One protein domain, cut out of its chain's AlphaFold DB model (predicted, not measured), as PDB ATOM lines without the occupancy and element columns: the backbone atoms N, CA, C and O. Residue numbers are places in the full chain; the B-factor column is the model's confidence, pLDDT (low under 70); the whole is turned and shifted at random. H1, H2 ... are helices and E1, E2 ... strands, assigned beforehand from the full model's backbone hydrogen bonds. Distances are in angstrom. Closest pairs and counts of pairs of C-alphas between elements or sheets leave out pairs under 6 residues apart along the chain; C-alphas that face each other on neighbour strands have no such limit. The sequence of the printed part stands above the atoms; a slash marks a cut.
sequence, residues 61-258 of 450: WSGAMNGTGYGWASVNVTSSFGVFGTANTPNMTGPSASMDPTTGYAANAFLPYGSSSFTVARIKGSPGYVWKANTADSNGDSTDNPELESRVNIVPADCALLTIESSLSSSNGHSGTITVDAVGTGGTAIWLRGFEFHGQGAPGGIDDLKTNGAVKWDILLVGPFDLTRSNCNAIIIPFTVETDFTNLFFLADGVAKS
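What this domain is: This is residues 61 to 258 of the 450 residues of the protein "HYR domain-containing protein" of Verrucomicrobia bacterium (UniProt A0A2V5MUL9). Two twisted sheets lie face to face as a sandwich, their strands running nearly along one another, and two short helices, H1 and H2, pack on the outer face of one sheet. That sheet runs E3, E2, E1, E14, E10, E11, all antiparallel; the other, of E4, E5, E6, E7, E8, E9, E12 and E13, is branched and mixed. The printed part has 198 residues, with 14 named strands and two named helices in the order E1 to E7, H1, E8 to E10, H2, E11 to E14; the class is mostly strand. It is compact, with a radius of gyration of the C-alphas of 16.0 A, and rounded, spanning 47 by 36 by 31 A.

How they stand to each other: E1, residues 61 to 66, E2, residues 70 to 78, and E3, residues 84 to 88, form a meander, each strand the antiparallel neighbour of the one before; N 62 and O 74, and N 75 and O 87, are each 2.9 A apart, within hydrogen-bond range. In the other sheet, E4, residues 96 to 99, has E5, residues 107 to 109, parallel on one side, with N 98 and O 107 2.9 A apart, and E6, residues 120 to 126, antiparallel on the other side, with N 99 and O 121 2.8 A apart. E7, residues 130 to 136, forms a hairpin with E6. H1, residues 146 to 149, comes before the hairpin of E8, residues 161 to 171, and E9, residues 175 to 184. E10, residues 188 to 197, H2, residues 206 to 212, and E11, residues 213 to 222, follow. E12, residues 225 to 227, and E13, residues 235 to 240, lie on the side of E9 opposite E8. E14, residues 248 to 256, is an inner strand, with N 63 and O 252 2.9 A apart and N 191 and O 253 2.8 A apart. Across the sandwich, the closest C-alphas of E2 and E4, those of Ala 73 and Ser 96, are 5.4 A apart. H1 and H2 are on the same face of the six-strand sheet; H1 has a height over the sheet of 8.5 A. Every O i to N i+4 pair of H2 is within hydrogen-bond range; H1 is too short for such a pair.

Where its parts are: E1 begins at C-alpha 61, (34.750, -13.581, -36.635). E8 measures 30.9 A, E10 28.7 A, E9 28.4 A, E2 27.7 A and E14 26.8 A from first to last C-alpha; E11, 25.4 A, bends by 62 degrees at residue 216. E14 ends at C-alpha 256, (38.015, -21.738, -33.331).

The domain as a whole: The two C-alphas farthest apart, those of Phe 81 and Asn 172, are 49.3 A apart. The printed part has no cut, and the one long link is H1 to E8, with 11 residues. The mean pLDDT of the printed part is 93.1, and no printed residue is under 70.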
ATOM      1  N   TRP A  61      35.742 -14.608 -36.351       92.94
ATOM      2  CA  TRP A  61      34.750 -13.581 -36.635       92.94
ATOM      3  C   TRP A  61      34.890 -12.447 -35.631       92.94
ATOM      4  O   TRP A  61      35.118 -12.678 -34.448       92.94
ATOM      5  N   SER A  62      34.735 -11.224 -36.118       95.00
ATOM      6  CA  SER A  62      34.755  -9.999 -35.326       95.00
ATOM      7  C   SER A  62      33.607  -9.121 -35.781       95.00
ATOM      8  O   SER A  62      33.416  -8.890 -36.974       95.00
ATOM      9  N   GLY A  63      32.818  -8.621 -34.844       94.69
ATOM     10  CA  GLY A  63      31.726  -7.702 -35.127       94.69
ATOM     11  C   GLY A  63      31.666  -6.607 -34.085       94.69
ATOM     12  O   GLY A  63      31.945  -6.851 -32.918       94.69
ATOM     13  N   ALA A  64      31.286  -5.405 -34.501       96.25
ATOM     14  CA  ALA A  64      30.960  -4.302 -33.609       96.25
ATOM     15  C   ALA A  64      29.693  -3.634 -34.122       96.25
ATOM     16  O   ALA A  64      29.636  -3.267 -35.291       96.25
ATOM     17  N   MET A  65      28.679  -3.474 -33.275       96.62
ATOM     18  CA  MET A  65      27.465  -2.754 -33.655       96.62
ATOM     19  C   MET A  65      26.825  -2.076 -32.460       96.62
ATOM     20  O   MET A  65      26.922  -2.562 -31.332       96.62
ATOM     21  N   ASN A  66      26.139  -0.973 -32.726       95.56
ATOM     22  CA  ASN A  66      25.339  -0.303 -31.720       95.56
ATOM     23  C   ASN A  66      23.918  -0.875 -31.608       95.56
ATOM     24  O   ASN A  66      23.519  -1.796 -32.331       95.56
ATOM     25  N   GLY A  67      23.115  -0.291 -30.719       90.62
ATOM     26  CA  GLY A  67      21.741  -0.720 -30.486       90.62
ATOM     27  C   GLY A  67      20.799  -0.599 -31.687       90.62
ATOM     28  O   GLY A  67      19.817  -1.338 -31.761       90.62
ATOM     29  N   THR A  68      21.101   0.269 -32.658       93.25
ATOM     30  CA  THR A  68      20.320   0.408 -33.901       93.25
ATOM     31  C   THR A  68      20.785  -0.537 -35.006       93.25
ATOM     32  O   THR A  68      20.208  -0.545 -36.092       93.25
ATOM     33  N   GLY A  69      21.792  -1.371 -34.728       93.69
ATOM     34  CA  GLY A  69      22.357  -2.327 -35.672       93.69
ATOM     35  C   GLY A  69      23.324  -1.696 -36.671       93.69
ATOM     36  O   GLY A  69      23.626  -2.333 -37.675       93.69
ATOM     37  N   TYR A  70      23.782  -0.466 -36.436       95.69
ATOM     38  CA  TYR A  70      24.823   0.171 -37.234       95.69
ATOM     39  C   TYR A  70      26.205  -0.272 -36.744       95.69
ATOM     40  O   TYR A  70      26.494  -0.203 -35.547       95.69
ATOM     41  N   GLY A  71      27.048  -0.753 -37.655       95.06
ATOM     42  CA  GLY A  71      28.340  -1.316 -37.299       95.06
ATOM     43  C   GLY A  71      29.044  -2.038 -38.443       95.06
ATOM     44  O   GLY A  71      28.703  -1.870 -39.610       95.06
ATOM     45  N   TRP A  72      30.018  -2.882 -38.111       96.12
ATOM     46  CA  TRP A  72      30.768  -3.694 -39.071       96.12
ATOM     47  C   TRP A  72      30.917  -5.139 -38.597       96.12
ATOM     48  O   TRP A  72      30.767  -5.454 -37.416       96.12
ATOM     49  N   ALA A  73      31.205  -6.019 -39.551       96.00
ATOM     50  CA  ALA A  73      31.465  -7.431 -39.350       96.00
ATOM     51  C   ALA A  73      32.621  -7.872 -40.254       96.00
ATOM     52  O   ALA A  73      32.729  -7.444 -41.406       96.00
ATOM     53  N   SER A  74      33.464  -8.745 -39.726       95.12
ATOM     54  CA  SER A  74      34.599  -9.359 -40.399       95.12
ATOM     55  C   SER A  74      34.617 -10.844 -40.084       95.12
ATOM     56  O   SER A  74      34.255 -11.263 -38.983       95.12
ATOM     57  N   VAL A  75      35.029 -11.635 -41.064       95.06
ATOM     58  CA  VAL A  75      35.306 -13.058 -40.907       95.06
ATOM     59  C   VAL A  75      36.583 -13.412 -41.626       95.06
ATOM     60  O   VAL A  75      36.870 -12.865 -42.692       95.06
ATOM     61  N   ASN A  76      37.326 -14.352 -41.064       93.00
ATOM     62  CA  ASN A  76      38.579 -14.806 -41.621       93.00
ATOM     63  C   ASN A  76      38.786 -16.289 -41.344       93.00
ATOM     64  O   ASN A  76      38.408 -16.801 -40.289       93.00
ATOM     65  N   VAL A  77      39.425 -16.946 -42.301       93.44
ATOM     66  CA  VAL A  77      39.805 -18.355 -42.236       93.44
ATOM     67  C   VAL A  77      41.258 -18.467 -42.675       93.44
ATOM     68  O   VAL A  77      41.649 -17.878 -43.687       93.44
ATOM     69  N   THR A  78      42.033 -19.256 -41.943       92.19
ATOM     70  CA  THR A  78      43.340 -19.757 -42.361       92.19
ATOM     71  C   THR A  78      43.177 -21.239 -42.684       92.19
ATOM     72  O   THR A  78      42.683 -22.008 -41.862       92.19
ATOM     73  N   SER A  79      43.542 -21.655 -43.897       90.75
ATOM     74  CA  SER A  79      43.497 -23.070 -44.266       90.75
ATOM     75  C   SER A  79      44.607 -23.869 -43.594       90.75
ATOM     76  O   SER A  79      45.635 -23.320 -43.198       90.75
ATOM     77  N   SER A  80      44.463 -25.191 -43.585       86.00
ATOM     78  CA  SER A  80      45.510 -26.138 -43.180       86.00
ATOM     79  C   SER A  80      46.854 -25.984 -43.928       86.00
ATOM     80  O   SER A  80      47.885 -26.459 -43.449       86.00
ATOM     81  N   PHE A  81      46.888 -25.282 -45.073       88.00
ATOM     82  CA  PHE A  81      48.121 -24.920 -45.793       88.00
ATOM     83  C   PHE A  81      48.674 -23.528 -45.438       88.00
ATOM     84  O   PHE A  81      49.637 -23.075 -46.058       88.00
ATOM     85  N   GLY A  82      48.067 -22.823 -44.481       88.56
ATOM     86  CA  GLY A  82      48.435 -21.460 -44.101       88.56
ATOM     87  C   GLY A  82      47.964 -20.387 -45.088       88.56
ATOM     88  O   GLY A  82      48.482 -19.270 -45.068       88.56
ATOM     89  N   VAL A  83      47.014 -20.705 -45.980       92.12
ATOM     90  CA  VAL A  83      46.440 -19.720 -46.910       92.12
ATOM     91  C   VAL A  83      45.305 -18.984 -46.214       92.12
ATOM     92  O   VAL A  83      44.387 -19.599 -45.681       92.12
ATOM     93  N   PHE A  84      45.356 -17.659 -46.257       92.88
ATOM     94  CA  PHE A  84      44.426 -16.785 -45.554       92.88
ATOM     95  C   PHE A  84      43.331 -16.235 -46.475       92.88
ATOM     96  O   PHE A  84      43.602 -15.874 -47.624       92.88
ATOM     97  N   GLY A  85      42.104 -16.127 -45.962       93.19
ATOM     98  CA  GLY A  85      40.976 -15.481 -46.632       93.19
ATOM     99  C   GLY A  85      40.123 -14.654 -45.669       93.19
ATOM    100  O   GLY A  85      40.001 -15.003 -44.497       93.19
ATOM    101  N   THR A  86      39.511 -13.582 -46.183       94.88
ATOM    102  CA  THR A  86      38.741 -12.599 -45.399       94.88
ATOM    103  C   THR A  86      37.478 -12.155 -46.130       94.88
ATOM    104  O   THR A  86      37.517 -11.921 -47.340       94.88
ATOM    105  N   ALA A  87      36.400 -11.896 -45.387       95.12
ATOM    106  CA  ALA A  87      35.286 -11.062 -45.837       95.12
ATOM    107  C   ALA A  87      34.986  -9.966 -44.805       95.12
ATOM    108  O   ALA A  87      34.852 -10.248 -43.618       95.12
ATOM    109  N   ASN A  88      34.841  -8.720 -45.266       94.94
ATOM    110  CA  ASN A  88      34.575  -7.553 -44.421       94.94
ATOM    111  C   ASN A  88      33.363  -6.791 -44.946       94.94
ATOM    112  O   ASN A  88      33.285  -6.514 -46.145       94.94
ATOM    113  N   THR A  89      32.453  -6.387 -44.062       94.12
ATOM    114  CA  THR A  89      31.446  -5.383 -44.416       94.12
ATOM    115  C   THR A  89      31.977  -3.977 -44.178       94.12
ATOM    116  O   THR A  89      32.675  -3.750 -43.185       94.12
ATOM    117  N   PRO A  90      31.591  -2.991 -45.006       89.06
ATOM    118  CA  PRO A  90      31.713  -1.597 -44.605       89.06
ATOM    119  C   PRO A  90      30.855  -1.329 -43.358       89.06
ATOM    120  O   PRO A  90      29.998  -2.137 -42.990       89.06
ATOM    121  N   ASN A  91      31.063  -0.175 -42.725       85.81
ATOM    122  CA  ASN A  91      30.209   0.261 -41.627       85.81
ATOM    123  C   ASN A  91      28.789   0.562 -42.148       85.81
ATOM    124  O   ASN A  91      28.609   1.444 -42.993       85.81
ATOM    125  N   MET A  92      27.795  -0.206 -41.703       90.56
ATOM    126  CA  MET A  92      26.434  -0.194 -42.239       90.56
ATOM    127  C   MET A  92      25.404  -0.728 -41.237       90.56
ATOM    128  O   MET A  92      25.747  -1.312 -40.213       90.56
ATOM    129  N   THR A  93      24.119  -0.572 -41.555       93.12
ATOM    130  CA  THR A  93      23.031  -1.202 -40.795       93.12
ATOM    131  C   THR A  93      22.919  -2.687 -41.138       93.12
ATOM    132  O   THR A  93      22.790  -3.045 -42.307       93.12
ATOM    133  N   GLY A  94      22.923  -3.549 -40.119       93.75
ATOM    134  CA  GLY A  94      22.861  -5.005 -40.265       93.75
ATOM    135  C   GLY A  94      24.168  -5.623 -40.781       93.75
ATOM    136  O   GLY A  94      24.137  -6.335 -41.791       93.75
ATOM    137  N   PRO A  95      25.322  -5.350 -40.138       96.62
ATOM    138  CA  PRO A  95      26.610  -5.854 -40.601       96.62
ATOM    139  C   PRO A  95      26.624  -7.383 -40.600       96.62
ATOM    140  O   PRO A  95      26.228  -8.023 -39.630       96.62
ATOM    141  N   SER A  96      27.055  -7.995 -41.698       97.62
ATOM    142  CA  SER A  96      27.117  -9.452 -41.816       97.62
ATOM    143  C   SER A  96      28.171  -9.915 -42.809       97.62
ATOM    144  O   SER A  96      28.169  -9.488 -43.962       97.62
ATOM    145  N   ALA A  97      29.039 -10.824 -42.376       97.12
ATOM    146  CA  ALA A  97      30.110 -11.380 -43.192       97.12
ATOM    147  C   ALA A  97      30.150 -12.915 -43.085       97.12
ATOM    148  O   ALA A  97      29.873 -13.464 -42.016       97.12
ATOM    149  N   SER A  98      30.455 -13.599 -44.192       96.81
ATOM    150  CA  SER A  98      30.580 -15.062 -44.261       96.81
ATOM    151  C   SER A  98      31.764 -15.486 -45.133       96.81
ATOM    152  O   SER A  98      31.912 -15.017 -46.263       96.81
ATOM    153  N   MET A  99      32.580 -16.398 -44.612       94.94
ATOM    154  CA  MET A  99      33.413 -17.291 -45.410       94.94
ATOM    155  C   MET A  99      32.547 -18.491 -45.779       94.94
ATOM    156  O   MET A  99      31.766 -18.938 -44.940       94.94
ATOM    157  N   ASP A 100      32.675 -18.974 -47.014       91.69
ATOM    158  CA  ASP A 100      31.677 -19.822 -47.681       91.69
ATOM    159  C   ASP A 100      30.385 -19.028 -47.991       91.69
ATOM    160  O   ASP A 100      29.569 -18.772 -47.092       91.69
ATOM    161  N   PRO A 101      30.221 -18.533 -49.240       93.31
ATOM    162  CA  PRO A 101      29.149 -17.612 -49.598       93.31
ATOM    163  C   PRO A 101      27.761 -18.108 -49.183       93.31
ATOM    164  O   PRO A 101      27.233 -19.078 -49.720       93.31
ATOM    165  N   THR A 102      27.138 -17.388 -48.249       94.56
ATOM    166  CA  THR A 102      25.859 -17.759 -47.642       94.56
ATOM    167  C   THR A 102      24.798 -16.706 -47.954       94.56
ATOM    168  O   THR A 102      24.969 -15.509 -47.708       94.56
ATOM    169  N   THR A 103      23.646 -17.147 -48.459       96.31
ATOM    170  CA  THR A 103      22.506 -16.265 -48.749       96.31
ATOM    171  C   THR A 103      22.092 -15.460 -47.514       96.31
ATOM    172  O   THR A 103      21.886 -16.005 -46.431       96.31
ATOM    173  N   GLY A 104      21.925 -14.146 -47.685       93.62
ATOM    174  CA  GLY A 104      21.482 -13.240 -46.621       93.62
ATOM    175  C   GLY A 104      22.602 -12.605 -45.788       93.62
ATOM    176  O   GLY A 104      22.281 -11.960 -44.784       93.62
ATOM    177  N   TYR A 105      23.866 -12.769 -46.190       96.31
ATOM    178  CA  TYR A 105      25.024 -12.029 -45.675       96.31
ATOM    179  C   TYR A 105      25.433 -10.918 -46.651       96.31
ATOM    180  O   TYR A 105      25.395 -11.119 -47.865       96.31
ATOM    181  N   ALA A 106      25.806  -9.750 -46.125       94.94
ATOM    182  CA  ALA A 106      26.156  -8.569 -46.915       94.94
ATOM    183  C   ALA A 106      27.556  -8.670 -47.546       94.94
ATOM    184  O   ALA A 106      27.742  -8.253 -48.687       94.94
ATOM    185  N   ALA A 107      28.521  -9.254 -46.831       96.06
ATOM    186  CA  ALA A 107      29.840  -9.594 -47.351       96.06
ATOM    187  C   ALA A 107      30.019 -11.115 -47.394       96.06
ATOM    188  O   ALA A 107      29.731 -11.817 -46.428       96.06
ATOM    189  N   ASN A 108      30.520 -11.620 -48.517       96.56
ATOM    190  CA  ASN A 108      30.825 -13.031 -48.705       96.56
ATOM    191  C   ASN A 108      32.200 -13.175 -49.352       96.56
ATOM    192  O   ASN A 108      32.545 -12.387 -50.234       96.56
ATOM    193  N   ALA A 109      32.943 -14.204 -48.961       96.19
ATOM    194  CA  ALA A 109      34.147 -14.637 -49.658       96.19
ATOM    195  C   ALA A 109      34.202 -16.165 -49.730       96.19
ATOM    196  O   ALA A 109      33.633 -16.872 -48.896       96.19
ATOM    197  N   PHE A 110      34.883 -16.676 -50.752       96.62
ATOM    198  CA  PHE A 110      35.176 -18.102 -50.853       96.62
ATOM    199  C   PHE A 110      36.195 -18.514 -49.792       96.62
ATOM    200  O   PHE A 110      37.054 -17.717 -49.407       96.62
ATOM    201  N   LEU A 111      36.113 -19.768 -49.349       94.38
ATOM    202  CA  LEU A 111      37.140 -20.364 -48.502       94.38
ATOM    203  C   LEU A 111      38.507 -20.326 -49.213       94.38
ATOM    204  O   LEU A 111      38.565 -20.517 -50.435       94.38
ATOM    205  N   PRO A 112      39.604 -20.059 -48.483       94.38
ATOM    206  CA  PRO A 112      40.934 -20.063 -49.070       94.38
ATOM    207  C   PRO A 112      41.319 -21.465 -49.559       94.38
ATOM    208  O   PRO A 112      40.752 -22.483 -49.160       94.38
ATOM    209  N   TYR A 113      42.301 -21.527 -50.459       93.00
ATOM    210  CA  TYR A 113      42.744 -22.796 -51.031       93.00
ATOM    211  C   TYR A 113      43.193 -23.786 -49.943       93.00
ATOM    212  O   TYR A 113      44.008 -23.460 -49.075       93.00
ATOM    213  N   GLY A 114      42.661 -25.008 -50.040       87.06
ATOM    214  CA  GLY A 114      42.934 -26.121 -49.134       87.06
ATOM    215  C   GLY A 114      42.259 -26.052 -47.775       87.06
ATOM    216  O   GLY A 114      42.548 -26.892 -46.926       87.06
ATOM    217  N   SER A 115      41.351 -25.096 -47.582       89.50
ATOM    218  CA  SER A 115      40.365 -25.224 -46.521       89.50
ATOM    219  C   SER A 115      39.437 -26.398 -46.797       89.50
ATOM    220  O   SER A 115      39.101 -26.698 -47.948       89.50
ATOM    221  N   SER A 116      38.994 -27.043 -45.728       87.81
ATOM    222  CA  SER A 116      37.896 -27.993 -45.782       87.81
ATOM    223  C   SER A 116      36.604 -27.290 -46.187       87.81
ATOM    224  O   SER A 116      36.305 -26.193 -45.720       87.81
ATOM    225  N   SER A 117      35.780 -27.955 -46.999       89.56
ATOM    226  CA  SER A 117      34.419 -27.496 -47.302       89.56
ATOM    227  C   SER A 117      33.493 -27.491 -46.081       89.56
ATOM    228  O   SER A 117      32.383 -26.979 -46.169       89.56
ATOM    229  N   PHE A 118      33.913 -28.093 -44.966       86.81
ATOM    230  CA  PHE A 118      33.174 -28.084 -43.703       86.81
ATOM    231  C   PHE A 118      33.567 -26.921 -42.787       86.81
ATOM    232  O   PHE A 118      32.923 -26.717 -41.758       86.81
ATOM    233  N   THR A 119      34.587 -26.144 -43.158       90.81
ATOM    234  CA  THR A 119      34.994 -24.960 -42.405       90.81
ATOM    235  C   THR A 119      33.991 -23.830 -42.613       90.81
ATOM    236  O   THR A 119      33.693 -23.425 -43.734       90.81
ATOM    237  N   VAL A 120      33.477 -23.296 -41.508       92.44
ATOM    238  CA  VAL A 120      32.490 -22.219 -41.466       92.44
ATOM    239  C   VAL A 120      33.031 -21.081 -40.611       92.44
ATOM    240  O   VAL A 120      33.504 -21.296 -39.495       92.44
ATOM    241  N   ALA A 121      32.899 -19.848 -41.101       95.44
ATOM    242  CA  ALA A 121      33.125 -18.636 -40.320       95.44
ATOM    243  C   ALA A 121      32.126 -17.569 -40.761       95.44
ATOM    244  O   ALA A 121      32.204 -17.059 -41.879       95.44
ATOM    245  N   ARG A 122      31.158 -17.243 -39.905       96.38
ATOM    246  CA  ARG A 122      30.111 -16.273 -40.235       96.38
ATOM    247  C   ARG A 122      29.636 -15.518 -39.010       96.38
ATOM    248  O   ARG A 122      29.486 -16.109 -37.944       96.38
ATOM    249  N   ILE A 123      29.331 -14.239 -39.187       97.50
ATOM    250  CA  ILE A 123      28.721 -13.377 -38.171       97.50
ATOM    251  C   ILE A 123      27.691 -12.460 -38.824       97.50
ATOM    252  O   ILE A 123      27.902 -11.929 -39.915       97.50
ATOM    253  N   LYS A 124      26.553 -12.280 -38.158       97.50
ATOM    254  CA  LYS A 124      25.461 -11.419 -38.594       97.50
ATOM    255  C   LYS A 124      24.908 -10.629 -37.420       97.50
ATOM    256  O   LYS A 124      24.450 -11.205 -36.438       97.50
ATOM    257  N   GLY A 125      24.944  -9.313 -37.558       97.12
ATOM    258  CA  GLY A 125      24.369  -8.343 -36.646       97.12
ATOM    259  C   GLY A 125      22.984  -7.903 -37.098       97.12
ATOM    260  O   GLY A 125      22.665  -7.858 -38.289       97.12
ATOM    261  N   SER A 126      22.126  -7.587 -36.142       96.56
ATOM    262  CA  SER A 126      20.822  -6.963 -36.357       96.56
ATOM    263  C   SER A 126      20.504  -6.003 -35.204       96.56
ATOM    264  O   SER A 126      21.099  -6.128 -34.129       96.56
ATOM    265  N   PRO A 127      19.587  -5.035 -35.406       95.38
ATOM    266  CA  PRO A 127      19.199  -4.091 -34.359       95.38
ATOM    267  C   PRO A 127      18.791  -4.785 -33.053       95.38
ATOM    268  O   PRO A 127      18.284  -5.906 -33.066       95.38
ATOM    269  N   GLY A 128      19.000  -4.108 -31.922       93.94
ATOM    270  CA  GLY A 128      18.753  -4.680 -30.597       93.94
ATOM    271  C   GLY A 128      19.853  -5.631 -30.126       93.94
ATOM    272  O   GLY A 128      19.567  -6.582 -29.402       93.94
ATOM    273  N   TYR A 129      21.104  -5.385 -30.534       94.06
ATOM    274  CA  TYR A 129      22.273  -6.172 -30.120       94.06
ATOM    275  C   TYR A 129      22.134  -7.671 -30.407       94.06
ATOM    276  O   TYR A 129      22.590  -8.503 -29.621       94.06
ATOM    277  N   VAL A 130      21.489  -8.020 -31.522       96.44
ATOM    278  CA  VAL A 130      21.348  -9.405 -31.966       96.44
ATOM    279  C   VAL A 130      22.538  -9.789 -32.832       96.44
ATOM    280  O   VAL A 130      22.571  -9.481 -34.024       96.44
ATOM    281  N   TRP A 131      23.517 -10.456 -32.232       97.06
ATOM    282  CA  TRP A 131      24.577 -11.155 -32.941       97.06
ATOM    283  C   TRP A 131      24.182 -12.609 -33.120       97.06
ATOM    284  O   TRP A 131      23.767 -13.262 -32.169       97.06
ATOM    285  N   LYS A 132      24.348 -13.116 -34.337       97.00
ATOM    286  CA  LYS A 132      24.355 -14.543 -34.646       97.00
ATOM    287  C   LYS A 132      25.675 -14.853 -35.315       97.00
ATOM    288  O   LYS A 132      25.907 -14.384 -36.428       97.00
ATOM    289  N   ALA A 133      26.534 -15.612 -34.653       96.31
ATOM    290  CA  ALA A 133      27.777 -16.058 -35.259       96.31
ATOM    291  C   ALA A 133      27.972 -17.554 -35.061       96.31
ATOM    292  O   ALA A 133      27.489 -18.159 -34.104       96.31
ATOM    293  N   ASN A 134      28.638 -18.148 -36.039       94.75
ATOM    294  CA  ASN A 134      28.964 -19.556 -36.061       94.75
ATOM    295  C   ASN A 134      30.345 -19.699 -36.676       94.75
ATOM    296  O   ASN A 134      30.586 -19.219 -37.789       94.75
ATOM    297  N   THR A 135      31.221 -20.398 -35.979       92.12
ATOM    298  CA  THR A 135      32.424 -20.938 -36.577       92.12
ATOM    299  C   THR A 135      32.538 -22.409 -36.244       92.12
ATOM    300  O   THR A 135      32.323 -22.807 -35.104       92.12
ATOM    301  N   ALA A 136      32.828 -23.194 -37.267       87.62
ATOM    302  CA  ALA A 136      33.202 -24.587 -37.151       87.62
ATOM    303  C   ALA A 136      34.482 -24.718 -37.956       87.62
ATOM    304  O   ALA A 136      34.478 -24.391 -39.144       87.62
ATOM    305  N   ASP A 137      35.566 -25.131 -37.328       79.06
ATOM    306  CA  ASP A 137      36.751 -25.508 -38.074       79.06
ATOM    307  C   ASP A 137      36.835 -27.016 -38.231       79.06
ATOM    308  O   ASP A 137      36.187 -27.807 -37.538       79.06
ATOM    309  N   SER A 138      37.606 -27.417 -39.229       78.88
ATOM    310  CA  SER A 138      37.815 -28.819 -39.506       78.88
ATOM    311  C   SER A 138      39.131 -29.014 -40.237       78.88
ATOM    312  O   SER A 138      39.647 -28.101 -40.879       78.88
ATOM    313  N   ASN A 139      39.680 -30.222 -40.139       79.44
ATOM    314  CA  ASN A 139      40.857 -30.631 -40.899       79.44
ATOM    315  C   ASN A 139      42.099 -29.726 -40.722       79.44
ATOM    316  O   ASN A 139      42.882 -29.571 -41.655       79.44
ATOM    317  N   GLY A 140      42.301 -29.148 -39.534       79.75
ATOM    318  CA  GLY A 140      43.445 -28.268 -39.261       79.75
ATOM    319  C   GLY A 140      43.324 -26.856 -39.839       79.75
ATOM    320  O   GLY A 140      44.305 -26.117 -39.816       79.75
ATOM    321  N   ASP A 141      42.155 -26.480 -40.359       86.81
ATOM    322  CA  ASP A 141      41.826 -25.077 -40.598       86.81
ATOM    323  C   ASP A 141      41.658 -24.337 -39.265       86.81
ATOM    324  O   ASP A 141      41.414 -24.944 -38.219       86.81
ATOM    325  N   SER A 142      41.732 -23.012 -39.305       86.75
ATOM    326  CA  SER A 142      41.414 -22.179 -38.153       86.75
ATOM    327  C   SER A 142      40.657 -20.924 -38.550       86.75
ATOM    328  O   SER A 142      40.738 -20.409 -39.670       86.75
ATOM    329  N   THR A 143      39.924 -20.396 -37.582       86.44
ATOM    330  CA  THR A 143      39.346 -19.060 -37.633       86.44
ATOM    331  C   THR A 143      40.114 -18.197 -36.632       86.44
ATOM    332  O   THR A 143      39.578 -17.753 -35.624       86.44
ATOM    333  N   ASP A 144      41.422 -18.046 -36.878       79.31
ATOM    334  CA  ASP A 144      42.397 -17.422 -35.957       79.31
ATOM    335  C   ASP A 144      41.981 -16.020 -35.563       79.31
ATOM    336  O   ASP A 144      41.775 -15.291 -36.484       79.31
ATOM    337  N   ASN A 145      41.998 -15.525 -34.330       86.94
ATOM    338  CA  ASN A 145      41.821 -14.083 -34.069       86.94
ATOM    339  C   ASN A 145      43.081 -13.504 -33.415       86.94
ATOM    340  O   ASN A 145      43.244 -13.675 -32.210       86.94
ATOM    341  N   PRO A 146      43.973 -12.797 -34.140       86.44
ATOM    342  CA  PRO A 146      45.270 -12.393 -33.598       86.44
ATOM    343  C   PRO A 146      45.170 -11.493 -32.364       86.44
ATOM    344  O   PRO A 146      45.993 -11.593 -31.455       86.44
ATOM    345  N   GLU A 147      44.160 -10.618 -32.304       88.19
ATOM    346  CA  GLU A 147      43.948  -9.752 -31.141       88.19
ATOM    347  C   GLU A 147      43.533 -10.582 -29.920       88.19
ATOM    348  O   GLU A 147      44.092 -10.412 -28.836       88.19
ATOM    349  N   LEU A 148      42.595 -11.509 -30.097       90.50
ATOM    350  CA  LEU A 148      42.115 -12.398 -29.043       90.50
ATOM    351  C   LEU A 148      43.192 -13.399 -28.592       90.50
ATOM    352  O   LEU A 148      43.416 -13.582 -27.400       90.50
ATOM    353  N   GLU A 149      43.929 -13.981 -29.529       89.25
ATOM    354  CA  GLU A 149      45.023 -14.922 -29.271       89.25
ATOM    355  C   GLU A 149      46.218 -14.276 -28.578       89.25
ATOM    356  O   GLU A 149      46.927 -14.928 -27.816       89.25
ATOM    357  N   SER A 150      46.429 -12.973 -28.781       92.12
ATOM    358  CA  SER A 150      47.433 -12.234 -28.010       92.12
ATOM    359  C   SER A 150      47.073 -12.119 -26.523       92.12
ATOM    360  O   SER A 150      47.949 -11.866 -25.694       92.12
ATOM    361  N   ARG A 151      45.791 -12.301 -26.171       92.44
ATOM    362  CA  ARG A 151      45.284 -12.213 -24.794       92.44
ATOM    363  C   ARG A 151      45.191 -13.557 -24.106       92.44
ATOM    364  O   ARG A 151      45.337 -13.618 -22.886       92.44
ATOM    365  N   VAL A 152      44.914 -14.614 -24.859       94.44
ATOM    366  CA  VAL A 152      44.726 -15.942 -24.295       94.44
ATOM    367  C   VAL A 152      45.318 -17.021 -25.179       94.44
ATOM    368  O   VAL A 152      45.169 -17.013 -26.396       94.44
ATOM    369  N   ASN A 153      45.983 -17.977 -24.534       93.19
ATOM    370  CA  ASN A 153      46.476 -19.158 -25.215       93.19
ATOM    371  C   ASN A 153      45.314 -20.119 -25.482       93.19
ATOM    372  O   ASN A 153      44.768 -20.713 -24.551       93.19
ATOM    373  N   ILE A 154      44.960 -20.276 -26.752       91.81
ATOM    374  CA  ILE A 154      43.903 -21.180 -27.200       91.81
ATOM    375  C   ILE A 154      44.580 -22.453 -27.672       91.81
ATOM    376  O   ILE A 154      45.223 -22.467 -28.719       91.81
ATOM    377  N   VAL A 155      44.464 -23.509 -26.869       91.44
ATOM    378  CA  VAL A 155      44.980 -24.828 -27.235       91.44
ATOM    379  C   VAL A 155      44.067 -25.396 -28.318       91.44
ATOM    380  O   VAL A 155      42.890 -25.603 -28.017       91.44
ATOM    381  N   PRO A 156      44.564 -25.640 -29.544       89.50
ATOM    382  CA  PRO A 156      43.752 -26.221 -30.603       89.50
ATOM    383  C   PRO A 156      43.137 -27.556 -30.172       89.50
ATOM    384  O   PRO A 156      43.776 -28.325 -29.450       89.50
ATOM    385  N   ALA A 157      41.918 -27.835 -30.617       88.12
ATOM    386  CA  ALA A 157      41.246 -29.106 -30.376       88.12
ATOM    387  C   ALA A 157      40.486 -29.539 -31.625       88.12
ATOM    388  O   ALA A 157      40.074 -28.709 -32.424       88.12
ATOM    389  N   ASP A 158      40.293 -30.837 -31.797       84.50
ATOM    390  CA  ASP A 158      39.610 -31.356 -32.973       84.50
ATOM    391  C   ASP A 158      38.142 -30.884 -32.998       84.50
ATOM    392  O   ASP A 158      37.417 -31.023 -32.008       84.50
ATOM    393  N   CYS A 159      37.707 -30.337 -34.140       83.94
ATOM    394  CA  CYS A 159      36.360 -29.779 -34.355       83.94
ATOM    395  C   CYS A 159      36.015 -28.650 -33.386       83.94
ATOM    396  O   CYS A 159      35.004 -28.700 -32.665       83.94
ATOM    397  N   ALA A 160      36.852 -27.621 -33.348       90.81
ATOM    398  CA  ALA A 160      36.513 -26.452 -32.574       90.81
ATOM    399  C   ALA A 160      35.276 -25.789 -33.211       90.81
ATOM    400  O   ALA A 160      35.216 -25.460 -34.398       90.81
ATOM    401  N   LEU A 161      34.231 -25.666 -32.400       93.12
ATOM    402  CA  LEU A 161      32.913 -25.183 -32.777       93.12
ATOM    403  C   LEU A 161      32.506 -24.127 -31.767       93.12
ATOM    404  O   LEU A 161      32.389 -24.418 -30.575       93.12
ATOM    405  N   LEU A 162      32.245 -22.923 -32.257       95.94
ATOM    406  CA  LEU A 162      31.760 -21.812 -31.463       95.94
ATOM    407  C   LEU A 162      30.512 -21.217 -32.107       95.94
ATOM    408  O   LEU A 162      30.528 -20.751 -33.247       95.94
ATOM    409  N   THR A 163      29.440 -21.174 -31.328       96.94
ATOM    410  CA  THR A 163      28.184 -20.516 -31.687       96.94
ATOM    411  C   THR A 163      27.852 -19.438 -30.672       96.94
ATOM    412  O   THR A 163      28.120 -19.594 -29.480       96.94
ATOM    413  N   ILE A 164      27.260 -18.348 -31.153       96.94
ATOM    414  CA  ILE A 164      26.735 -17.266 -30.323       96.94
ATOM    415  C   ILE A 164      25.402 -16.783 -30.888       96.94
ATOM    416  O   ILE A 164      25.264 -16.555 -32.094       96.94
ATOM    417  N   GLU A 165      24.438 -16.585 -29.999       97.19
ATOM    418  CA  GLU A 165      23.219 -15.837 -30.259       97.19
ATOM    419  C   GLU A 165      22.970 -14.850 -29.116       97.19
ATOM    420  O   GLU A 165      22.796 -15.245 -27.966       97.19
ATOM    421  N   SER A 166      22.937 -13.553 -29.412       96.94
ATOM    422  CA  SER A 166      22.622 -12.524 -28.417       96.94
ATOM    423  C   SER A 166      21.290 -11.841 -28.684       96.94
ATOM    424  O   SER A 166      20.767 -11.849 -29.796       96.94
ATOM    425  N   SER A 167      20.726 -11.227 -27.649       94.56
ATOM    426  CA  SER A 167      19.526 -10.402 -27.766       94.56
ATOM    427  C   SER A 167      19.411  -9.402 -26.622       94.56
ATOM    428  O   SER A 167      19.650  -9.737 -25.456       94.56
ATOM    429  N   LEU A 168      18.945  -8.193 -26.928       93.50
ATOM    430  CA  LEU A 168      18.514  -7.237 -25.914       93.50
ATOM    431  C   LEU A 168      17.264  -7.758 -25.195       93.50
ATOM    432  O   LEU A 168      16.251  -8.055 -25.821       93.50
ATOM    433  N   SER A 169      17.349  -7.891 -23.875       84.81
ATOM    434  CA  SER A 169      16.303  -8.523 -23.051       84.81
ATOM    435  C   SER A 169      15.422  -7.487 -22.353       84.81
ATOM    436  O   SER A 169      14.235  -7.709 -22.145       84.81
ATOM    437  N   SER A 170      15.995  -6.333 -22.016       81.75
ATOM    438  CA  SER A 170      15.280  -5.163 -21.506       81.75
ATOM    439  C   SER A 170      16.091  -3.904 -21.804       81.75
ATOM    440  O   SER A 170      17.321  -3.968 -21.826       81.75
ATOM    441  N   SER A 171      15.428  -2.776 -22.071       83.12
ATOM    442  CA  SER A 171      16.089  -1.474 -22.208       83.12
ATOM    443  C   SER A 171      15.118  -0.321 -21.979       83.12
ATOM    444  O   SER A 171      13.975  -0.376 -22.426       83.12
ATOM    445  N   ASN A 172      15.599   0.741 -21.335       89.44
ATOM    446  CA  ASN A 172      14.947   2.055 -21.295       89.44
ATOM    447  C   ASN A 172      15.721   3.121 -22.103       89.44
ATOM    448  O   ASN A 172      15.559   4.317 -21.869       89.44
ATOM    449  N   GLY A 173      16.609   2.694 -23.006       87.00
ATOM    450  CA  GLY A 173      17.500   3.560 -23.790       87.00
ATOM    451  C   GLY A 173      18.821   3.901 -23.092       87.00
ATOM    452  O   GLY A 173      19.818   4.101 -23.777       87.00
ATOM    453  N   HIS A 174      18.862   3.873 -21.754       93.00
ATOM    454  CA  HIS A 174      20.059   4.201 -20.962       93.00
ATOM    455  C   HIS A 174      20.613   3.011 -20.174       93.00
ATOM    456  O   HIS A 174      21.794   2.943 -19.863       93.00
ATOM    457  N   SER A 175      19.767   2.053 -19.825       94.62
ATOM    458  CA  SER A 175      20.124   0.877 -19.040       94.62
ATOM    459  C   SER A 175      19.338  -0.321 -19.535       94.62
ATOM    460  O   SER A 175      18.223  -0.171 -20.042       94.62
ATOM    461  N   GLY A 176      19.921  -1.503 -19.397       95.31
ATOM    462  CA  GLY A 176      19.311  -2.720 -19.897       95.31
ATOM    463  C   GLY A 176      20.171  -3.949 -19.678       95.31
ATOM    464  O   GLY A 176      21.181  -3.916 -18.974       95.31
ATOM    465  N   THR A 177      19.750  -5.042 -20.303       96.31
ATOM    466  CA  THR A 177      20.455  -6.324 -20.262       96.31
ATOM    467  C   THR A 177      20.571  -6.916 -21.657       96.31
ATOM    468  O   THR A 177      19.587  -7.009 -22.394       96.31
ATOM    469  N   ILE A 178      21.777  -7.344 -22.018       96.25
ATOM    470  CA  ILE A 178      22.027  -8.177 -23.194       96.25
ATOM    471  C   ILE A 178      22.166  -9.608 -22.691       96.25
ATOM    472  O   ILE A 178      22.982  -9.873 -21.813       96.25
ATOM    473  N   THR A 179      21.369 -10.523 -23.232       96.69
ATOM    474  CA  THR A 179      21.534 -11.951 -22.955       96.69
ATOM    475  C   THR A 179      22.274 -12.592 -24.113       96.69
ATOM    476  O   THR A 179      21.917 -12.344 -25.265       96.69
ATOM    477  N   VAL A 180      23.271 -13.417 -23.809       97.19
ATOM    478  CA  VAL A 180      24.097 -14.126 -24.786       97.19
ATOM    479  C   VAL A 180      24.018 -15.624 -24.522       97.19
ATOM    480  O   VAL A 180      24.451 -16.094 -23.469       97.19
ATOM    481  N   ASP A 181      23.476 -16.347 -25.497       97.25
ATOM    482  CA  ASP A 181      23.623 -17.790 -25.620       97.25
ATOM    483  C   ASP A 181      24.923 -18.083 -26.359       97.25
ATOM    484  O   ASP A 181      25.150 -17.546 -27.444       97.25
ATOM    485  N   ALA A 182      25.776 -18.931 -25.794       96.69
ATOM    486  CA  ALA A 182      26.992 -19.352 -26.476       96.69
ATOM    487  C   ALA A 182      27.351 -20.799 -26.145       96.69
ATOM    488  O   ALA A 182      27.246 -21.227 -24.999       96.69
ATOM    489  N   VAL A 183      27.816 -21.540 -27.145       96.88
ATOM    490  CA  VAL A 183      28.375 -22.886 -26.969       96.88
ATOM    491  C   VAL A 183      29.724 -22.910 -27.659       96.88
ATOM    492  O   VAL A 183      29.801 -22.577 -28.841       96.88
ATOM    493  N   GLY A 184      30.762 -23.285 -26.920       95.62
ATOM    494  CA  GLY A 184      32.127 -23.438 -27.408       95.62
ATOM    495  C   GLY A 184      32.672 -24.811 -27.028       95.62
ATOM    496  O   GLY A 184      32.599 -25.198 -25.861       95.62
ATOM    497  N   THR A 185      33.225 -25.558 -27.980       93.81
ATOM    498  CA  THR A 185      33.985 -26.790 -27.694       93.81
ATOM    499  C   THR A 185      35.436 -26.457 -27.311       93.81
ATOM    500  O   THR A 185      35.800 -25.287 -27.167       93.81
ATOM    501  N   GLY A 186      36.291 -27.464 -27.091       91.56
ATOM    502  CA  GLY A 186      37.735 -27.222 -26.962       91.56
ATOM    503  C   GLY A 186      38.285 -26.480 -28.189       91.56
ATOM    504  O   GLY A 186      37.698 -26.551 -29.262       91.56
ATOM    505  N   GLY A 187      39.393 -25.749 -28.042       92.12
ATOM    506  CA  GLY A 187      39.967 -24.981 -29.154       92.12
ATOM    507  C   GLY A 187      39.221 -23.697 -29.503       92.12
ATOM    508  O   GLY A 187      39.560 -23.056 -30.490       92.12
ATOM    509  N   THR A 188      38.238 -23.284 -28.700       95.50
ATOM    510  CA  THR A 188      37.477 -22.053 -28.945       95.50
ATOM    511  C   THR A 188      37.738 -20.980 -27.900       95.50
ATOM    512  O   THR A 188      38.076 -21.268 -26.750       95.50
ATOM    513  N   ALA A 189      37.538 -19.724 -28.290       96.88
ATOM    514  CA  ALA A 189      37.399 -18.618 -27.355       96.88
ATOM    515  C   ALA A 189      36.425 -17.573 -27.897       96.88
ATOM    516  O   ALA A 189      36.263 -17.409 -29.105       96.88
ATOM    517  N   ILE A 190      35.790 -16.857 -26.980       97.31
ATOM    518  CA  ILE A 190      34.842 -15.778 -27.247       97.31
ATOM    519  C   ILE A 190      35.234 -14.579 -26.396       97.31
ATOM    520  O   ILE A 190      35.505 -14.711 -25.200       97.31
ATOM    521  N   TRP A 191      35.219 -13.402 -27.010       97.38
ATOM    522  CA  TRP A 191      35.506 -12.141 -26.351       97.38
ATOM    523  C   TRP A 191      34.402 -11.130 -26.627       97.38
ATOM    524  O   TRP A 191      34.140 -10.742 -27.763       97.38
ATOM    525  N   LEU A 192      33.721 -10.730 -25.558       97.69
ATOM    526  CA  LEU A 192      32.576  -9.836 -25.584       97.69
ATOM    527  C   LEU A 192      32.948  -8.526 -24.913       97.69
ATOM    528  O   LEU A 192      33.348  -8.508 -23.749       97.69
ATOM    529  N   ARG A 193      32.778  -7.416 -25.627       97.56
ATOM    530  CA  ARG A 193      33.150  -6.093 -25.121       97.56
ATOM    531  C   ARG A 193      32.045  -5.082 -25.348       97.56
ATOM    532  O   ARG A 193      31.323  -5.157 -26.339       97.56
ATOM    533  N   GLY A 194      31.944  -4.122 -24.444       97.81
ATOM    534  CA  GLY A 194      31.017  -3.005 -24.553       97.81
ATOM    535  C   GLY A 194      31.763  -1.695 -24.469       97.81
ATOM    536  O   GLY A 194      32.516  -1.499 -23.518       97.81
ATOM    537  N   PHE A 195      31.531  -0.796 -25.417       98.19
ATOM    538  CA  PHE A 195      32.067   0.563 -25.380       98.19
ATOM    539  C   PHE A 195      30.931   1.557 -25.540       98.19
ATOM    540  O   PHE A 195      30.171   1.465 -26.496       98.19
ATOM    541  N   GLU A 196      30.825   2.531 -24.648       97.69
ATOM    542  CA  GLU A 196      30.033   3.729 -24.910       97.69
ATOM    543  C   GLU A 196      30.912   4.750 -25.629       97.69
ATOM    544  O   GLU A 196      31.886   5.236 -25.066       97.69
ATOM    545  N   PHE A 197      30.605   5.044 -26.886       97.31
ATOM    546  CA  PHE A 197      31.379   5.947 -27.723       97.31
ATOM    547  C   PHE A 197      31.019   7.411 -27.448       97.31
ATOM    548  O   PHE A 197      29.863   7.804 -27.580       97.31
ATOM    549  N   HIS A 198      32.018   8.234 -27.119       96.50
ATOM    550  CA  HIS A 198      31.847   9.673 -26.862       96.50
ATOM    551  C   HIS A 198      32.423  10.557 -27.981       96.50
ATOM    552  O   HIS A 198      32.456  11.785 -27.861       96.50
ATOM    553  N   GLY A 199      32.903   9.945 -29.068       93.31
ATOM    554  CA  GLY A 199      33.405  10.659 -30.234       93.31
ATOM    555  C   GLY A 199      32.297  11.340 -31.042       93.31
ATOM    556  O   GLY A 199      31.103  11.167 -30.804       93.31
ATOM    557  N   GLN A 200      32.704  12.146 -32.020       91.75
ATOM    558  CA  GLN A 200      31.774  12.786 -32.950       91.75
ATOM    559  C   GLN A 200      31.510  11.865 -34.145       91.75
ATOM    560  O   GLN A 200      32.441  11.486 -34.851       91.75
ATOM    561  N   GLY A 201      30.238  11.567 -34.410       89.25
ATOM    562  CA  GLY A 201      29.824  10.729 -35.536       89.25
ATOM    563  C   GLY A 201      29.931   9.229 -35.257       89.25
ATOM    564  O   GLY A 201      29.908   8.787 -34.115       89.25
ATOM    565  N   ALA A 202      29.991   8.439 -36.327       88.44
ATOM    566  CA  ALA A 202      30.198   6.999 -36.242       88.44
ATOM    567  C   ALA A 202      31.677   6.674 -35.982       88.44
ATOM    568  O   ALA A 202      32.531   7.310 -36.606       88.44
ATOM    569  N   PRO A 203      31.995   5.658 -35.159       93.06
ATOM    570  CA  PRO A 203      33.372   5.228 -34.978       93.06
ATOM    571  C   PRO A 203      33.970   4.740 -36.303       93.06
ATOM    572  O   PRO A 203      33.345   3.970 -37.041       93.06
ATOM    573  N   GLY A 204      35.203   5.160 -36.591       88.94
ATOM    574  CA  GLY A 204      35.955   4.746 -37.780       88.94
ATOM    575  C   GLY A 204      36.447   3.292 -37.739       88.94
ATOM    576  O   GLY A 204      36.922   2.770 -38.744       88.94
ATOM    577  N   GLY A 205      36.341   2.636 -36.583       89.69
ATOM    578  CA  GLY A 205      36.746   1.254 -36.363       89.69
ATOM    579  C   GLY A 205      36.992   0.972 -34.885       89.69
ATOM    580  O   GLY A 205      36.662   1.778 -34.012       89.69
ATOM    581  N   ILE A 206      37.605  -0.172 -34.590       90.06
ATOM    582  CA  ILE A 206      37.831  -0.596 -33.206       90.06
ATOM    583  C   ILE A 206      38.806   0.308 -32.441       90.06
ATOM    584  O   ILE A 206      38.615   0.546 -31.252       90.06
ATOM    585  N   ASP A 207      39.830   0.842 -33.106       91.69
ATOM    586  CA  ASP A 207      40.808   1.721 -32.456       91.69
ATOM    587  C   ASP A 207      40.178   3.049 -32.033       91.69
ATOM    588  O   ASP A 207      40.540   3.611 -31.000       91.69
ATOM    589  N   ASP A 208      39.174   3.508 -32.779       93.94
ATOM    590  CA  ASP A 208      38.378   4.682 -32.435       93.94
ATOM    591  C   ASP A 208      37.512   4.414 -31.195       93.94
ATOM    592  O   ASP A 208      37.512   5.203 -30.252       93.94
ATOM    593  N   LEU A 209      36.871   3.240 -31.120       94.56
ATOM    594  CA  LEU A 209      36.147   2.801 -29.919       94.56
ATOM    595  C   LEU A 209      37.065   2.683 -28.694       94.56
ATOM    596  O   LEU A 209      36.678   3.085 -27.602       94.56
ATOM    597  N   LYS A 210      38.287   2.170 -28.862       93.69
ATOM    598  CA  LYS A 210      39.279   2.074 -27.777       93.69
ATOM    599  C   LYS A 210      39.787   3.443 -27.323       93.69
ATOM    600  O   LYS A 210      40.104   3.609 -26.150       93.69
ATOM    601  N   THR A 211      39.898   4.397 -28.246       96.19
ATOM    602  CA  THR A 211      40.452   5.732 -27.974       96.19
ATOM    603  C   THR A 211      39.408   6.681 -27.391       96.19
ATOM    604  O   THR A 211      39.710   7.428 -26.465       96.19
ATOM    605  N   ASN A 212      38.188   6.656 -27.930       96.75
ATOM    606  CA  ASN A 212      37.128   7.625 -27.636       96.75
ATOM    607  C   ASN A 212      35.911   7.006 -26.928       96.75
ATOM    608  O   ASN A 212      34.919   7.699 -26.694       96.75
ATOM    609  N   GLY A 213      35.949   5.710 -26.614       96.75
ATOM    610  CA  GLY A 213      34.883   5.013 -25.906       96.75
ATOM    611  C   GLY A 213      35.216   4.712 -24.445       96.75
ATOM    612  O   GLY A 213      36.352   4.396 -24.097       96.75
ATOM    613  N   ALA A 214      34.201   4.760 -23.585       97.56
ATOM    614  CA  ALA A 214      34.264   4.255 -22.223       97.56
ATOM    615  C   ALA A 214      33.917   2.760 -22.203       97.56
ATOM    616  O   ALA A 214      32.834   2.360 -22.635       97.56
ATOM    617  N   VAL A 215      34.818   1.921 -21.685       97.50
ATOM    618  CA  VAL A 215      34.571   0.477 -21.536       97.50
ATOM    619  C   VAL A 215      33.441   0.250 -20.528       97.50
ATOM    620  O   VAL A 215      33.505   0.723 -19.396       97.50
ATOM    621  N   LYS A 216      32.413  -0.498 -20.933       97.56
ATOM    622  CA  LYS A 216      31.269  -0.891 -20.096       97.56
ATOM    623  C   LYS A 216      31.366  -2.329 -19.609       97.56
ATOM    624  O   LYS A 216      30.974  -2.613 -18.483       97.56
ATOM    625  N   TRP A 217      31.903  -3.221 -20.436       98.06
ATOM    626  CA  TRP A 217      32.230  -4.594 -20.053       98.06
ATOM    627  C   TRP A 217      33.355  -5.148 -20.926       98.06
ATOM    628  O   TRP A 217      33.563  -4.696 -22.054       98.06
ATOM    629  N   ASP A 218      34.057  -6.142 -20.390       97.38
ATOM    630  CA  ASP A 218      35.120  -6.898 -21.049       97.38
ATOM    631  C   ASP A 218      35.063  -8.336 -20.495       97.38
ATOM    632  O   ASP A 218      35.385  -8.572 -19.330       97.38
ATOM    633  N   ILE A 219      34.530  -9.273 -21.283       97.69
ATOM    634  CA  ILE A 219      34.269 -10.661 -20.879       97.69
ATOM    635  C   ILE A 219      34.970 -11.589 -21.862       97.69
ATOM    636  O   ILE A 219      34.653 -11.594 -23.049       97.69
ATOM    637  N   LEU A 220      35.882 -12.412 -21.356       97.38
ATOM    638  CA  LEU A 220      36.642 -13.384 -22.131       97.38
ATOM    639  C   LEU A 220      36.373 -14.791 -21.600       97.38
ATOM    640  O   LEU A 220      36.536 -15.034 -20.404       97.38
ATOM    641  N   LEU A 221      35.999 -15.712 -22.484       97.19
ATOM    642  CA  LEU A 221      35.789 -17.118 -22.148       97.19
ATOM    643  C   LEU A 221      36.558 -18.008 -23.119       97.19
ATOM    644  O   LEU A 221      36.609 -17.741 -24.319       97.19
ATOM    645  N   VAL A 222      37.128 -19.083 -22.586       97.00
ATOM    646  CA  VAL A 222      37.838 -20.113 -23.348       97.00
ATOM    647  C   VAL A 222      37.066 -21.411 -23.202       97.00
ATOM    648  O   VAL A 222      36.640 -21.753 -22.099       97.00
ATOM    649  N   GLY A 223      36.858 -22.106 -24.317       94.81
ATOM    650  CA  GLY A 223      36.146 -23.371 -24.347       94.81
ATOM    651  C   GLY A 223      36.862 -24.494 -23.579       94.81
ATOM    652  O   GLY A 223      38.074 -24.430 -23.360       94.81
ATOM    653  N   PRO A 224      36.131 -25.556 -23.197       95.81
ATOM    654  CA  PRO A 224      34.720 -25.772 -23.507       95.81
ATOM    655  C   PRO A 224      33.763 -25.044 -22.543       95.81
ATOM    656  O   PRO A 224      34.002 -24.994 -21.337       95.81
ATOM    657  N   PHE A 225      32.647 -24.529 -23.063       95.81
ATOM    658  CA  PHE A 225      31.539 -23.969 -22.280       95.81
ATOM    659  C   PHE A 225      30.191 -24.168 -22.994       95.81
ATOM    660  O   PHE A 225      30.116 -24.188 -24.221       95.81
ATOM    661  N   ASP A 226      29.113 -24.266 -22.214       96.19
ATOM    662  CA  ASP A 226      27.723 -24.263 -22.690       96.19
ATOM    663  C   ASP A 226      26.920 -23.271 -21.841       96.19
ATOM    664  O   ASP A 226      26.653 -23.492 -20.656       96.19
ATOM    665  N   LEU A 227      26.583 -22.146 -22.464       95.00
ATOM    666  CA  LEU A 227      25.936 -20.985 -21.865       95.00
ATOM    667  C   LEU A 227      24.576 -20.765 -22.518       95.00
ATOM    668  O   LEU A 227      24.240 -19.655 -22.909       95.00
ATOM    669  N   THR A 228      23.804 -21.831 -22.707       92.00
ATOM    670  CA  THR A 228      22.466 -21.737 -23.303       92.00
ATOM    671  C   THR A 228      21.392 -21.461 -22.249       92.00
ATOM    672  O   THR A 228      21.431 -21.979 -21.127       92.00
ATOM    673  N   ARG A 229      20.368 -20.676 -22.610       85.44
ATOM    674  CA  ARG A 229      19.163 -20.451 -21.782       85.44
ATOM    675  C   ARG A 229      18.460 -21.743 -21.376       85.44
ATOM    676  O   ARG A 229      17.930 -21.806 -20.271       85.44
ATOM    677  N   SER A 230      18.468 -22.769 -22.229       87.00
ATOM    678  CA  SER A 230      17.916 -24.096 -21.912       87.00
ATOM    679  C   SER A 230      18.599 -24.754 -20.716       87.00
ATOM    680  O   SER A 230      17.959 -25.512 -19.996       87.00
ATOM    681  N   ASN A 231      19.868 -24.418 -20.482       84.56
ATOM    682  CA  ASN A 231      20.654 -24.893 -19.351       84.56
ATOM    683  C   ASN A 231      20.731 -23.860 -18.213       84.56
ATOM    684  O   ASN A 231      21.506 -24.045 -17.283       84.56
ATOM    685  N   CYS A 232      19.948 -22.771 -18.278       79.38
ATOM    686  CA  CYS A 232      19.957 -21.656 -17.321       79.38
ATOM    687  C   CYS A 232      21.333 -20.987 -17.119       79.38
ATOM    688  O   CYS A 232      21.546 -20.326 -16.106       79.38
ATOM    689  N   ASN A 233      22.241 -21.114 -18.093       90.44
ATOM    690  CA  ASN A 233      23.634 -20.664 -17.984       90.44
ATOM    691  C   ASN A 233      23.971 -19.488 -18.911       90.44
ATOM    692  O   ASN A 233      25.140 -19.139 -19.060       90.44
ATOM    693  N   ALA A 234      22.969 -18.888 -19.560       92.62
ATOM    694  CA  ALA A 234      23.188 -17.772 -20.473       92.62
ATOM    695  C   ALA A 234      23.866 -16.587 -19.780       92.62
ATOM    696  O   ALA A 234      23.545 -16.241 -18.639       92.62
ATOM    697  N   ILE A 235      24.781 -15.933 -20.494       95.69
ATOM    698  CA  ILE A 235      25.454 -14.743 -19.976       95.69
ATOM    699  C   ILE A 235      24.448 -13.598 -20.000       95.69
ATOM    700  O   ILE A 235      23.922 -13.248 -21.056       95.69
ATOM    701  N   ILE A 236      24.214 -12.985 -18.846       96.06
ATOM    702  CA  ILE A 236      23.406 -11.772 -18.726       96.06
ATOM    703  C   ILE A 236      24.361 -10.611 -18.469       96.06
ATOM    704  O   ILE A 236      24.980 -10.529 -17.412       96.06
ATOM    705  N   ILE A 237      24.477  -9.714 -19.444       97.00
ATOM    706  CA  ILE A 237      25.358  -8.548 -19.400       97.00
ATOM    707  C   ILE A 237      24.502  -7.315 -19.091       97.00
ATOM    708  O   ILE A 237      23.813  -6.812 -19.988       97.00
ATOM    709  N   PRO A 238      24.489  -6.823 -17.840       97.19
ATOM    710  CA  PRO A 238      23.861  -5.549 -17.533       97.19
ATOM    711  C   PRO A 238      24.698  -4.407 -18.113       97.19
ATOM    712  O   PRO A 238      25.927  -4.439 -18.067       97.19
ATOM    713  N   PHE A 239      24.036  -3.373 -18.622       95.94
ATOM    714  CA  PHE A 239      24.711  -2.156 -19.061       95.94
ATOM    715  C   PHE A 239      24.007  -0.903 -18.551       95.94
ATOM    716  O   PHE A 239      22.804  -0.886 -18.279       95.94
ATOM    717  N   THR A 240      24.779   0.175 -18.439       96.44
ATOM    718  CA  THR A 240      24.283   1.533 -18.217       96.44
ATOM    719  C   THR A 240      25.162   2.509 -18.993       96.44
ATOM    720  O   THR A 240      26.392   2.413 -18.957       96.44
ATOM    721  N   VAL A 241      24.527   3.425 -19.714       95.75
ATOM    722  CA  VAL A 241      25.164   4.442 -20.552       95.75
ATOM    723  C   VAL A 241      24.784   5.830 -20.060       95.75
ATOM    724  O   VAL A 241      23.706   6.027 -19.501       95.75
ATOM    725  N   GLU A 242      25.695   6.778 -20.234       96.12
ATOM    726  CA  GLU A 242      25.493   8.183 -19.867       96.12
ATOM    727  C   GLU A 242      24.754   8.956 -20.963       96.12
ATOM    728  O   GLU A 242      24.099   9.961 -20.696       96.12
ATOM    729  N   THR A 243      24.878   8.480 -22.198       92.56
ATOM    730  CA  THR A 243      24.286   9.055 -23.398       92.56
ATOM    731  C   THR A 243      23.058   8.251 -23.822       92.56
ATOM    732  O   THR A 243      22.045   8.272 -23.141       92.56
ATOM    733  N   ASP A 244      23.124   7.534 -24.937       90.88
ATOM    734  CA  ASP A 244      22.031   6.745 -25.488       90.88
ATOM    735  C   ASP A 244      22.585   5.425 -26.040       90.88
ATOM    736  O   ASP A 244      23.749   5.331 -26.431       90.88
ATOM    737  N   PHE A 245      21.759   4.381 -26.087       90.44
ATOM    738  CA  PHE A 245      22.146   3.074 -26.624       90.44
ATOM    739  C   PHE A 245      22.596   3.107 -28.105       90.44
ATOM    740  O   PHE A 245      23.237   2.166 -28.565       90.44
ATOM    741  N   THR A 246      22.324   4.177 -28.859       92.19
ATOM    742  CA  THR A 246      22.937   4.432 -30.178       92.19
ATOM    743  C   THR A 246      24.457   4.620 -30.119       92.19
ATOM    744  O   THR A 246      25.132   4.352 -31.112       92.19
ATOM    745  N   ASN A 247      25.000   5.015 -28.966       95.38
ATOM    746  CA  ASN A 247      26.436   5.170 -28.726       95.38
ATOM    747  C   ASN A 247      27.065   3.959 -28.033       95.38
ATOM    748  O   ASN A 247      28.286   3.891 -27.920       95.38
ATOM    749  N   LEU A 248      26.272   2.999 -27.561       96.88
ATOM    750  CA  LEU A 248      26.803   1.774 -26.978       96.88
ATOM    751  C   LEU A 248      27.074   0.754 -28.073       96.88
ATOM    752  O   LEU A 248      26.152   0.291 -28.727       96.88
ATOM    753  N   PHE A 249      28.333   0.380 -28.246       97.56
ATOM    754  CA  PHE A 249      28.778  -0.635 -29.185       97.56
ATOM    755  C   PHE A 249      29.027  -1.948 -28.459       97.56
ATOM    756  O   PHE A 249      29.833  -2.013 -27.530       97.56
ATOM    757  N   PHE A 250      28.355  -3.000 -28.921       97.44
ATOM    758  CA  PHE A 250      28.611  -4.371 -28.515       97.44
ATOM    759  C   PHE A 250      29.535  -5.035 -29.533       97.44
ATOM    760  O   PHE A 250      29.144  -5.258 -30.685       97.44
ATOM    761  N   LEU A 251      30.751  -5.347 -29.093       97.25
ATOM    762  CA  LEU A 251      31.720  -6.104 -29.862       97.25
ATOM    763  C   LEU A 251      31.658  -7.571 -29.471       97.25
ATOM    764  O   LEU A 251      31.619  -7.904 -28.282       97.25
ATOM    765  N   ALA A 252      31.689  -8.422 -30.483       96.75
ATOM    766  CA  ALA A 252      31.761  -9.857 -30.328       96.75
ATOM    767  C   ALA A 252      32.869 -10.385 -31.237       96.75
ATOM    768  O   ALA A 252      32.810 -10.222 -32.458       96.75
ATOM    769  N   ASP A 253      33.851 -11.034 -30.628       96.44
ATOM    770  CA  ASP A 253      34.935 -11.720 -31.313       96.44
ATOM    771  C   ASP A 253      34.913 -13.198 -30.947       96.44
ATOM    772  O   ASP A 253      34.673 -13.563 -29.793       96.44
ATOM    773  N   GLY A 254      35.174 -14.050 -31.928       95.69
ATOM    774  CA  GLY A 254      35.206 -15.487 -31.742       95.69
ATOM    775  C   GLY A 254      36.246 -16.145 -32.623       95.69
ATOM    776  O   GLY A 254      36.515 -15.701 -33.738       95.69
ATOM    777  N   VAL A 255      36.815 -17.217 -32.094       94.69
ATOM    778  CA  VAL A 255      37.883 -18.007 -32.704       94.69
ATOM    779  C   VAL A 255      37.623 -19.477 -32.425       94.69
ATOM    780  O   VAL A 255      37.186 -19.851 -31.331       94.69
ATOM    781  N   ALA A 256      37.912 -20.296 -33.423       93.12
ATOM    782  CA  ALA A 256      38.015 -21.738 -33.331       93.12
ATOM    783  C   ALA A 256      39.360 -22.165 -33.939       93.12
ATOM    784  O   ALA A 256      39.765 -21.654 -34.991       93.12
ATOM    785  N   LYS A 257      40.073 -23.049 -33.230       89.25
ATOM    786  CA  LYS A 257      41.317 -23.676 -33.681       89.25
ATOM    787  C   LYS A 257      41.237 -25.196 -33.669       89.25
ATOM    788  O   LYS A 257      41.214 -25.801 -32.592       89.25
ATOM    789  N   SER A 258      41.363 -25.794 -34.851       85.50
ATOM    790  CA  SER A 258      41.427 -27.237 -35.035       85.50
ATOM    791  C   SER A 258      42.848 -27.739 -34.837       85.50
ATOM    792  O   SER A 258      43.788 -27.179 -35.403       85.50
TER     793      SER A 258